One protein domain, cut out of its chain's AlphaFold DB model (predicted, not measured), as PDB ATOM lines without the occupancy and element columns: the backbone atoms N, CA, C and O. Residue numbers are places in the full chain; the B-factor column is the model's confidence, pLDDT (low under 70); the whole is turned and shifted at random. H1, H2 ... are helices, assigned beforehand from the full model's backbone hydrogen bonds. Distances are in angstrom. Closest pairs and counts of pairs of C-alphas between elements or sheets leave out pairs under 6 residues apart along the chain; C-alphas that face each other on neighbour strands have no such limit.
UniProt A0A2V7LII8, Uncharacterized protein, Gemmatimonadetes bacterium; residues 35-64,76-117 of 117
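This is residues 35 to 64 and 76 to 117 of the 117 residues of an uncharacterized protein of Gemmatimonadetes bacterium (UniProt A0A2V7LII8). Three helices run by turns in opposite ways, with H3 between H2 and H4 in the order of contact: H2 and H3 are side by side, while H4 comes near H3 at their linked ends and opens away from it as a narrow V. The short helix H1 packs on H4, and the link after it leads across to the beginning of H2. The printed part has 72 residues with four named helices, H1 to H4 in that order, and no named strand; its class is all helix. It is compact, with a radius of gyration of the C-alphas of 12.5 A and spans of 36 by 30 by 18 A.

H1, residues 35 to 39, touches H4, residues 101 to 114; their closest C-alphas, those of Leu 39 and Asn 107, are 5.3 A apart. H2, residues 47 to 62, touches H3, residues 76 to 95, at a shallow tilt of 13 degrees, opposite ways. Their closest C-alphas are those of Gln 49 and Val 95, 6.1 A apart. H3 and H4 are close but not clearly touching, at a shallow tilt of 27 degrees, opposite ways; their closest C-alphas, those of Arg 93 and Gln 101, are 6.2 A apart. H1 is apart from H2 and from H3, and H2 is apart from H4. In H1, H2, H3 and H4 every O i to N i+4 pair is within hydrogen-bond range.

H1 begins at C-alpha 35, (-32.777, 56.700, 41.616). H2 measures 22.9 A from first to last C-alpha. H3, the longest helix with 20 residues, measures 29.2 A and begins at C-alpha 76, (-24.648, 62.668, 20.917). H4 measures 20.1 A and ends at C-alpha 114, (-42.499, 59.361, 35.770).

The C-alphas of Thr 46 and Ala 76, the two farthest apart, are 36.8 A apart. Residues 65 to 75 are not printed, and C-alphas 64 and 76 are 13.1 A apart across this cut. The link from H1 to H2 is short and that from H3 to H4 is tight. Residues 112 to 117, of which 112 to 114 belong to H4, stand free. The mean pLDDT of the printed part is 95.2, and residue 117, the chain's last, is the one under 70.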
ATOM      1  N   ARG A  35     -32.633  57.692  42.680       88.81
ATOM      2  CA  ARG A  35     -32.777  56.700  41.616       88.81
ATOM      3  C   ARG A  35     -32.652  55.257  42.117       88.81
ATOM      4  O   ARG A  35     -33.514  54.449  41.800       88.81
ATOM      5  N   MET A  36     -31.596  54.940  42.861       92.06
ATOM      6  CA  MET A  36     -31.355  53.609  43.426       92.06
ATOM      7  C   MET A  36     -32.479  53.197  44.371       92.06
ATOM      8  O   MET A  36     -32.947  52.068  44.291       92.06
ATOM      9  N   GLU A  37     -32.970  54.131  45.188       92.62
ATOM     10  CA  GLU A  37     -34.119  53.887  46.069       92.62
ATOM     11  C   GLU A  37     -35.360  53.436  45.286       92.62
ATOM     12  O   GLU A  37     -36.073  52.535  45.714       92.62
ATOM     13  N   ILE A  38     -35.613  54.034  44.116       93.94
ATOM     14  CA  ILE A  38     -36.743  53.653  43.259       93.94
ATOM     15  C   ILE A  38     -36.486  52.304  42.580       93.94
ATOM     16  O   ILE A  38     -37.381  51.467  42.558       93.94
ATOM     17  N   LEU A  39     -35.288  52.091  42.023       96.69
ATOM     18  CA  LEU A  39     -34.947  50.870  41.280       96.69
ATOM     19  C   LEU A  39     -35.040  49.613  42.152       96.69
ATOM     20  O   LEU A  39     -35.600  48.607  41.719       96.69
ATOM     21  N   PHE A  40     -34.547  49.689  43.387       97.38
ATOM     22  CA  PHE A  40     -34.524  48.565  44.328       97.38
ATOM     23  C   PHE A  40     -35.660  48.615  45.355       97.38
ATOM     24  O   PHE A  40     -35.632  47.896  46.350       97.38
ATOM     25  N   LYS A  41     -36.689  49.437  45.116       97.12
ATOM     26  CA  LYS A  41     -37.886  49.468  45.958       97.12
ATOM     27  C   LYS A  41     -38.496  48.067  46.047       97.12
ATOM     28  O   LYS A  41     -38.733  47.429  45.023       97.12
ATOM     29  N   ASP A  42     -38.782  47.618  47.264       97.88
ATOM     30  CA  ASP A  42     -39.337  46.288  47.554       97.88
ATOM     31  C   ASP A  42     -38.405  45.116  47.153       97.88
ATOM     32  O   ASP A  42     -38.858  43.981  47.011       97.88
ATOM     33  N   ILE A  43     -37.097  45.370  46.990       97.94
ATOM     34  CA  ILE A  43     -36.061  44.352  46.765       97.94
ATOM     35  C   ILE A  43     -35.078  44.381  47.932       97.94
ATOM     36  O   ILE A  43     -34.358  45.357  48.134       97.94
ATOM     37  N   THR A  44     -34.993  43.277  48.671       97.12
ATOM     38  CA  THR A  44     -33.945  43.096  49.680       97.12
ATOM     39  C   THR A  44     -32.701  42.531  49.011       97.12
ATOM     40  O   THR A  44     -32.696  41.373  48.593       97.12
ATOM     41  N   LEU A  45     -31.645  43.336  48.909       97.00
ATOM     42  CA  LEU A  45     -30.352  42.889  48.397       97.00
ATOM     43  C   LEU A  45     -29.574  42.148  49.487       97.00
ATOM     44  O   LEU A  45     -29.478  42.606  50.625       97.00
ATOM     45  N   THR A  46     -28.972  41.013  49.134       98.25
ATOM     46  CA  THR A  46     -27.962  40.382  49.998       98.25
ATOM     47  C   THR A  46     -26.693  41.245  50.046       98.25
ATOM     48  O   THR A  46     -26.440  42.004  49.106       98.25
ATOM     49  N   PRO A  47     -25.825  41.098  51.065       97.94
ATOM     50  CA  PRO A  47     -24.562  41.840  51.118       97.94
ATOM     51  C   PRO A  47     -23.686  41.645  49.871       97.94
ATOM     52  O   PRO A  47     -23.061  42.586  49.387       97.94
ATOM     53  N   VAL A  48     -23.686  40.434  49.305       97.88
ATOM     54  CA  VAL A  48     -22.932  40.115  48.083       97.88
ATOM     55  C   VAL A  48     -23.526  40.820  46.864       97.88
ATOM     56  O   VAL A  48     -22.782  41.333  46.030       97.88
ATOM     57  N   GLN A  49     -24.856  40.871  46.748       98.25
ATOM     58  CA  GLN A  49     -25.513  41.624  45.679       98.25
ATOM     59  C   GLN A  49     -25.239  43.118  45.822       98.25
ATOM     60  O   GLN A  49     -24.840  43.737  44.843       98.25
ATOM     61  N   GLN A  50     -25.365  43.675  47.030       97.81
ATOM     62  CA  GLN A  50     -25.086  45.086  47.293       97.81
ATOM     63  C   GLN A  50     -23.672  45.470  46.841       97.81
ATOM     64  O   GLN A  50     -23.517  46.416  46.078       97.81
ATOM     65  N   ALA A  51     -22.658  44.679  47.207       97.44
ATOM     66  CA  ALA A  51     -21.279  44.935  46.791       97.44
ATOM     67  C   ALA A  51     -21.105  44.934  45.257       97.44
ATOM     68  O   ALA A  51     -20.372  45.759  44.710       97.44
ATOM     69  N   LYS A  52     -21.800  44.036  44.543       98.00
ATOM     70  CA  LYS A  52     -21.794  44.019  43.070       98.00
ATOM     71  C   LYS A  52     -22.495  45.242  42.484       98.00
ATOM     72  O   LYS A  52     -21.970  45.842  41.553       98.00
ATOM     73  N   ILE A  53     -23.647  45.623  43.034       97.75
ATOM     74  CA  ILE A  53     -24.385  46.821  42.620       97.75
ATOM     75  C   ILE A  53     -23.524  48.078  42.804       97.75
ATOM     76  O   ILE A  53     -23.448  48.898  41.889       97.75
ATOM     77  N   ASP A  54     -22.821  48.206  43.929       96.31
ATOM     78  CA  ASP A  54     -21.931  49.341  44.200       96.31
ATOM     79  C   ASP A  54     -20.756  49.387  43.208       96.31
ATOM     80  O   ASP A  54     -20.405  50.450  42.691       96.31
ATOM     81  N   SER A  55     -20.181  48.223  42.882       97.06
ATOM     82  CA  SER A  55     -19.116  48.107  41.880       97.06
ATOM     83  C   SER A  55     -19.591  48.512  40.480       97.06
ATOM     84  O   SER A  55     -18.926  49.314  39.822       97.06
ATOM     85  N   ILE A  56     -20.764  48.030  40.055       97.44
ATOM     86  CA  ILE A  56     -21.392  48.410  38.782       97.44
ATOM     87  C   ILE A  56     -21.636  49.924  38.755       97.44
ATOM     88  O   ILE A  56     -21.261  50.598  37.795       97.44
ATOM     89  N   GLN A  57     -22.189  50.488  39.829       95.06
ATOM     90  CA  GLN A  57     -22.438  51.924  39.914       95.06
ATOM     91  C   GLN A  57     -21.144  52.740  39.792       95.06
ATOM     92  O   GLN A  57     -21.130  53.750  39.084       95.06
ATOM     93  N   SER A  58     -20.056  52.333  40.460       95.56
ATOM     94  CA  SER A  58     -18.771  53.035  40.333       95.56
ATOM     95  C   SER A  58     -18.262  53.000  38.894       95.56
ATOM     96  O   SER A  58     -17.930  54.049  38.342       95.56
ATOM     97  N   HIS A  59     -18.303  51.824  38.263       96.50
ATOM     98  CA  HIS A  59     -17.866  51.624  36.883       96.50
ATOM     99  C   HIS A  59     -18.607  52.531  35.886       96.50
ATOM    100  O   HIS A  59     -17.985  53.150  35.021       96.50
ATOM    101  N   TYR A  60     -19.931  52.667  36.003       95.88
ATOM    102  CA  TYR A  60     -20.692  53.554  35.115       95.88
ATOM    103  C   TYR A  60     -20.541  55.034  35.471       95.88
ATOM    104  O   TYR A  60     -20.575  55.887  34.582       95.88
ATOM    105  N   ARG A  61     -20.329  55.362  36.750       93.25
ATOM    106  CA  ARG A  61     -20.066  56.739  37.183       93.25
ATOM    107  C   ARG A  61     -18.768  57.282  36.590       93.25
ATOM    108  O   ARG A  61     -18.739  58.442  36.197       93.25
ATOM    109  N   GLU A  62     -17.731  56.456  36.499       94.25
ATOM    110  CA  GLU A  62     -16.445  56.813  35.883       94.25
ATOM    111  C   GLU A  62     -16.563  57.075  34.374       94.25
ATOM    112  O   GLU A  62     -15.835  57.897  33.824       94.25
ATOM    113  N   GLN A  63     -17.521  56.428  33.708       94.50
ATOM    114  CA  GLN A  63     -17.789  56.616  32.279       94.50
ATOM    115  C   GLN A  63     -18.718  57.795  31.975       94.50
ATOM    116  O   GLN A  63     -18.927  58.137  30.803       94.50
ATOM    117  N   MET A  64     -19.310  58.399  33.006       92.94
ATOM    118  CA  MET A  64     -20.248  59.494  32.837       92.94
ATOM    119  C   MET A  64     -19.501  60.737  32.324       92.94
ATOM    120  O   MET A  64     -18.546  61.181  32.967       92.94
ATOM    121  N   ALA A  76     -25.517  63.841  20.853       94.94
ATOM    122  CA  ALA A  76     -24.648  62.668  20.917       94.94
ATOM    123  C   ALA A  76     -24.285  62.310  22.367       94.94
ATOM    124  O   ALA A  76     -24.373  61.154  22.782       94.94
ATOM    125  N   THR A  77     -23.967  63.313  23.181       94.44
ATOM    126  CA  THR A  77     -23.687  63.168  24.609       94.44
ATOM    127  C   THR A  77     -24.922  62.661  25.346       94.44
ATOM    128  O   THR A  77     -24.831  61.726  26.144       94.44
ATOM    129  N   ARG A  78     -26.107  63.214  25.053       93.88
ATOM    130  CA  ARG A  78     -27.371  62.725  25.630       93.88
ATOM    131  C   ARG A  78     -27.644  61.272  25.260       93.88
ATOM    132  O   ARG A  78     -28.109  60.511  26.109       93.88
ATOM    133  N   GLU A  79     -27.382  60.879  24.020       95.88
ATOM    134  CA  GLU A  79     -27.557  59.503  23.565       95.88
ATOM    135  C   GLU A  79     -26.585  58.543  24.256       95.88
ATOM    136  O   GLU A  79     -27.023  57.521  24.789       95.88
ATOM    137  N   ARG A  80     -25.302  58.913  24.354       95.25
ATOM    138  CA  ARG A  80     -24.286  58.147  25.086       95.25
ATOM    139  C   ARG A  80     -24.682  57.941  26.545       95.25
ATOM    140  O   ARG A  80     -24.645  56.820  27.040       95.25
ATOM    141  N   VAL A  81     -25.135  58.999  27.217       94.69
ATOM    142  CA  VAL A  81     -25.621  58.917  28.603       94.69
ATOM    143  C   VAL A  81     -26.818  57.975  28.718       94.69
ATOM    144  O   VAL A  81     -26.882  57.172  29.645       94.69
ATOM    145  N   ARG A  82     -27.767  58.030  27.773       94.50
ATOM    146  CA  ARG A  82     -28.905  57.096  27.742       94.50
ATOM    147  C   ARG A  82     -28.454  55.653  27.529       94.50
ATOM    148  O   ARG A  82     -29.063  54.764  28.114       94.50
ATOM    149  N   ALA A  83     -27.437  55.416  26.703       96.38
ATOM    150  CA  ALA A  83     -26.879  54.088  26.473       96.38
ATOM    151  C   ALA A  83     -26.214  53.531  27.735       96.38
ATOM    152  O   ALA A  83     -26.598  52.449  28.168       96.38
ATOM    153  N   LEU A  84     -25.329  54.303  28.381       96.81
ATOM    154  CA  LEU A  84     -24.716  53.933  29.665       96.81
ATOM    155  C   LEU A  84     -25.782  53.554  30.695       96.81
ATOM    156  O   LEU A  84     -25.682  52.527  31.354       96.81
ATOM    157  N   PHE A  85     -26.857  54.337  30.760       94.44
ATOM    158  CA  PHE A  85     -27.980  54.052  31.642       94.44
ATOM    159  C   PHE A  85     -28.706  52.740  31.339       94.44
ATOM    160  O   PHE A  85     -29.176  52.089  32.264       94.44
ATOM    161  N   ARG A  86     -28.871  52.369  30.064       96.38
ATOM    162  CA  ARG A  86     -29.501  51.089  29.703       96.38
ATOM    163  C   ARG A  86     -28.620  49.923  30.135       96.38
ATOM    164  O   ARG A  86     -29.121  49.032  30.804       96.38
ATOM    165  N   HIS A  87     -27.327  49.999  29.834       97.94
ATOM    166  CA  HIS A  87     -26.371  48.962  30.211       97.94
ATOM    167  C   HIS A  87     -26.246  48.810  31.735       97.94
ATOM    168  O   HIS A  87     -26.278  47.692  32.232       97.94
ATOM    169  N   GLU A  88     -26.231  49.915  32.492       97.75
ATOM    170  CA  GLU A  88     -26.238  49.867  33.963       97.75
ATOM    171  C   GLU A  88     -27.467  49.114  34.507       97.75
ATOM    172  O   GLU A  88     -27.347  48.314  35.433       97.75
ATOM    173  N   LEU A  89     -28.655  49.333  33.927       98.00
ATOM    174  CA  LEU A  89     -29.871  48.622  34.340       98.00
ATOM    175  C   LEU A  89     -29.818  47.127  34.009       98.00
ATOM    176  O   LEU A  89     -30.276  46.324  34.823       98.00
ATOM    177  N   ASP A  90     -29.275  46.764  32.848       98.56
ATOM    178  CA  ASP A  90     -29.117  45.363  32.445       98.56
ATOM    179  C   ASP A  90     -28.144  44.634  33.390       98.56
ATOM    180  O   ASP A  90     -28.449  43.541  33.876       98.56
ATOM    181  N   ASP A  91     -27.032  45.281  33.749       98.62
ATOM    182  CA  ASP A  91     -26.046  44.740  34.690       98.62
ATOM    183  C   ASP A  91     -26.614  44.616  36.110       98.62
ATOM    184  O   ASP A  91     -26.408  43.601  36.781       98.62
ATOM    185  N   PHE A  92     -27.392  45.600  36.574       98.50
ATOM    186  CA  PHE A  92     -28.111  45.491  37.846       98.50
ATOM    187  C   PHE A  92     -29.084  44.313  37.845       98.50
ATOM    188  O   PHE A  92     -29.102  43.535  38.800       98.50
ATOM    189  N   ARG A  93     -29.861  44.143  36.770       98.50
ATOM    190  CA  ARG A  93     -30.819  43.040  36.634       98.50
ATOM    191  C   ARG A  93     -30.129  41.676  36.687       98.50
ATOM    192  O   ARG A  93     -30.675  40.749  37.284       98.50
ATOM    193  N   ALA A  94     -28.932  41.554  36.114       98.62
ATOM    194  CA  ALA A  94     -28.149  40.318  36.105       98.62
ATOM    195  C   ALA A  94     -27.613  39.905  37.493       98.62
ATOM    196  O   ALA A  94     -27.332  38.729  37.720       98.62
ATOM    197  N   VAL A  95     -27.482  40.845  38.436       98.56
ATOM    198  CA  VAL A  95     -27.081  40.562  39.830       98.56
ATOM    199  C   VAL A  95     -28.240  40.001  40.664       98.56
ATOM    200  O   VAL A  95     -28.024  39.338  41.686       98.56
ATOM    201  N   LEU A  96     -29.477  40.274  40.252       98.50
ATOM    202  CA  LEU A  96     -30.681  39.883  40.972       98.50
ATOM    203  C   LEU A  96     -31.033  38.413  40.747       98.50
ATOM    204  O   LEU A  96     -30.798  37.848  39.677       98.50
ATOM    205  N   THR A  97     -31.651  37.801  41.757       98.50
ATOM    206  CA  THR A  97     -32.211  36.454  41.623       98.50
ATOM    207  C   THR A  97     -33.403  36.461  40.659       98.50
ATOM    208  O   THR A  97     -34.037  37.509  40.481       98.50
ATOM    209  N   PRO A  98     -33.771  35.306  40.072       98.38
ATOM    210  CA  PRO A  98     -34.956  35.208  39.218       98.38
ATOM    211  C   PRO A  98     -36.228  35.757  39.878       98.38
ATOM    212  O   PRO A  98     -37.009  36.433  39.218       98.38
ATOM    213  N   ASP A  99     -36.384  35.564  41.189       98.19
ATOM    214  CA  ASP A  99     -37.555  36.031  41.943       98.19
ATOM    215  C   ASP A  99     -37.563  37.554  42.172       98.19
ATOM    216  O   ASP A  99     -38.621  38.164  42.320       98.19
ATOM    217  N   GLN A 100     -36.392  38.198  42.195       98.56
ATOM    218  CA  GLN A 100     -36.258  39.651  42.374       98.56
ATOM    219  C   GLN A 100     -36.450  40.428  41.061       98.56
ATOM    220  O   GLN A 100     -36.893  41.580  41.080       98.56
ATOM    221  N   GLN A 101     -36.124  39.813  39.920       98.69
ATOM    222  CA  GLN A 101     -36.143  40.463  38.605       98.69
ATOM    223  C   GLN A 101     -37.507  41.072  38.220       98.69
ATOM    224  O   GLN A 101     -37.511  42.222  37.782       98.69
ATOM    225  N   PRO A 102     -38.670  40.416  38.431       98.69
ATOM    226  CA  PRO A 102     -39.967  41.006  38.088       98.69
ATOM    227  C   PRO A 102     -40.262  42.316  38.830       98.69
ATOM    228  O   PRO A 102     -40.810  43.259  38.253       98.69
ATOM    229  N   THR A 103     -39.873  42.408  40.106       98.69
ATOM    230  CA  THR A 103     -40.016  43.639  40.899       98.69
ATOM    231  C   THR A 103     -39.123  44.745  40.348       98.69
ATOM    232  O   THR A 103     -39.580  45.880  40.196       98.69
ATOM    233  N   PHE A 104     -37.880  44.417  39.988       98.69
ATOM    234  CA  PHE A 104     -36.956  45.372  39.379       98.69
ATOM    235  C   PHE A 104     -37.484  45.892  38.039       98.69
ATOM    236  O   PHE A 104     -37.530  47.101  37.820       98.69
ATOM    237  N   ASP A 105     -37.964  44.995  37.176       98.50
ATOM    238  CA  ASP A 105     -38.508  45.342  35.863       98.50
ATOM    239  C   ASP A 105     -39.711  46.294  36.001       98.50
ATOM    240  O   ASP A 105     -39.784  47.321  35.318       98.50
ATOM    241  N   ARG A 106     -40.610  46.033  36.961       98.44
ATOM    242  CA  ARG A 106     -41.716  46.944  37.304       98.44
ATOM    243  C   ARG A 106     -41.214  48.315  37.767       98.44
ATOM    244  O   ARG A 106     -41.737  49.339  37.324       98.44
ATOM    245  N   ASN A 107     -40.199  48.359  38.628       98.06
ATOM    246  CA  ASN A 107     -39.630  49.612  39.131       98.06
ATOM    247  C   ASN A 107     -38.970  50.436  38.011       98.06
ATOM    248  O   ASN A 107     -39.126  51.661  37.964       98.06
ATOM    249  N   VAL A 108     -38.286  49.773  37.070       97.06
ATOM    250  CA  VAL A 108     -37.719  50.405  35.870       97.06
ATOM    251  C   VAL A 108     -38.816  51.039  35.017       97.06
ATOM    252  O   VAL A 108     -38.651  52.178  34.566       97.06
ATOM    253  N   GLN A 109     -39.945  50.354  34.811       96.25
ATOM    254  CA  GLN A 109     -41.062  50.920  34.047       96.25
ATOM    255  C   GLN A 109     -41.711  52.108  34.763       96.25
ATOM    256  O   GLN A 109     -41.847  53.171  34.157       96.25
ATOM    257  N   ALA A 110     -41.979  51.997  36.066       94.12
ATOM    258  CA  ALA A 110     -42.525  53.103  36.858       94.12
ATOM    259  C   ALA A 110     -41.615  54.348  36.822       94.12
ATOM    260  O   ALA A 110     -42.083  55.486  36.742       94.12
ATOM    261  N   MET A 111     -40.291  54.157  36.832       91.81
ATOM    262  CA  MET A 111     -39.332  55.252  36.669       91.81
ATOM    263  C   MET A 111     -39.415  55.898  35.274       91.81
ATOM    264  O   MET A 111     -39.286  57.117  35.154       91.81
ATOM    265  N   ARG A 112     -39.611  55.103  34.214       90.62
ATOM    266  CA  ARG A 112     -39.743  55.603  32.834       90.62
ATOM    267  C   ARG A 112     -41.027  56.402  32.640       90.62
ATOM    268  O   ARG A 112     -40.985  57.433  31.976       90.62
ATOM    269  N   GLU A 113     -42.134  55.959  33.222       90.75
ATOM    270  CA  GLU A 113     -43.424  56.658  33.173       90.75
ATOM    271  C   GLU A 113     -43.346  58.025  33.857       90.75
ATOM    272  O   GLU A 113     -43.717  59.032  33.259       90.75
ATOM    273  N   ARG A 114     -42.730  58.096  35.043       86.06
ATOM    274  CA  ARG A 114     -42.499  59.361  35.770       86.06
ATOM    275  C   ARG A 114     -41.624  60.373  35.032       86.06
ATOM    276  O   ARG A 114     -41.621  61.536  35.401       86.06
ATOM    277  N   ARG A 115     -40.817  59.932  34.063       80.00
ATOM    278  CA  ARG A 115     -40.014  60.823  33.208       80.00
ATOM    279  C   ARG A 115     -40.776  61.336  31.986       80.00
ATOM    280  O   ARG A 115     -40.264  62.228  31.318       80.00
ATOM    281  N   ARG A 116     -41.891  60.694  31.625       76.44
ATOM    282  CA  ARG A 116     -42.697  61.031  30.443       76.44
ATOM    283  C   ARG A 116     -43.876  61.942  30.772       76.44
ATOM    284  O   ARG A 116     -44.307  62.652  29.869       76.44
ATOM    285  N   GLY A 117     -44.396  61.872  31.997       53.44
ATOM    286  CA  GLY A 117     -45.320  62.869  32.548       53.44
ATOM    287  C   GLY A 117     -44.579  64.121  32.984       53.44
ATOM    288  O   GLY A 117     -45.177  65.206  32.847       53.44
TER     289      GLY A 117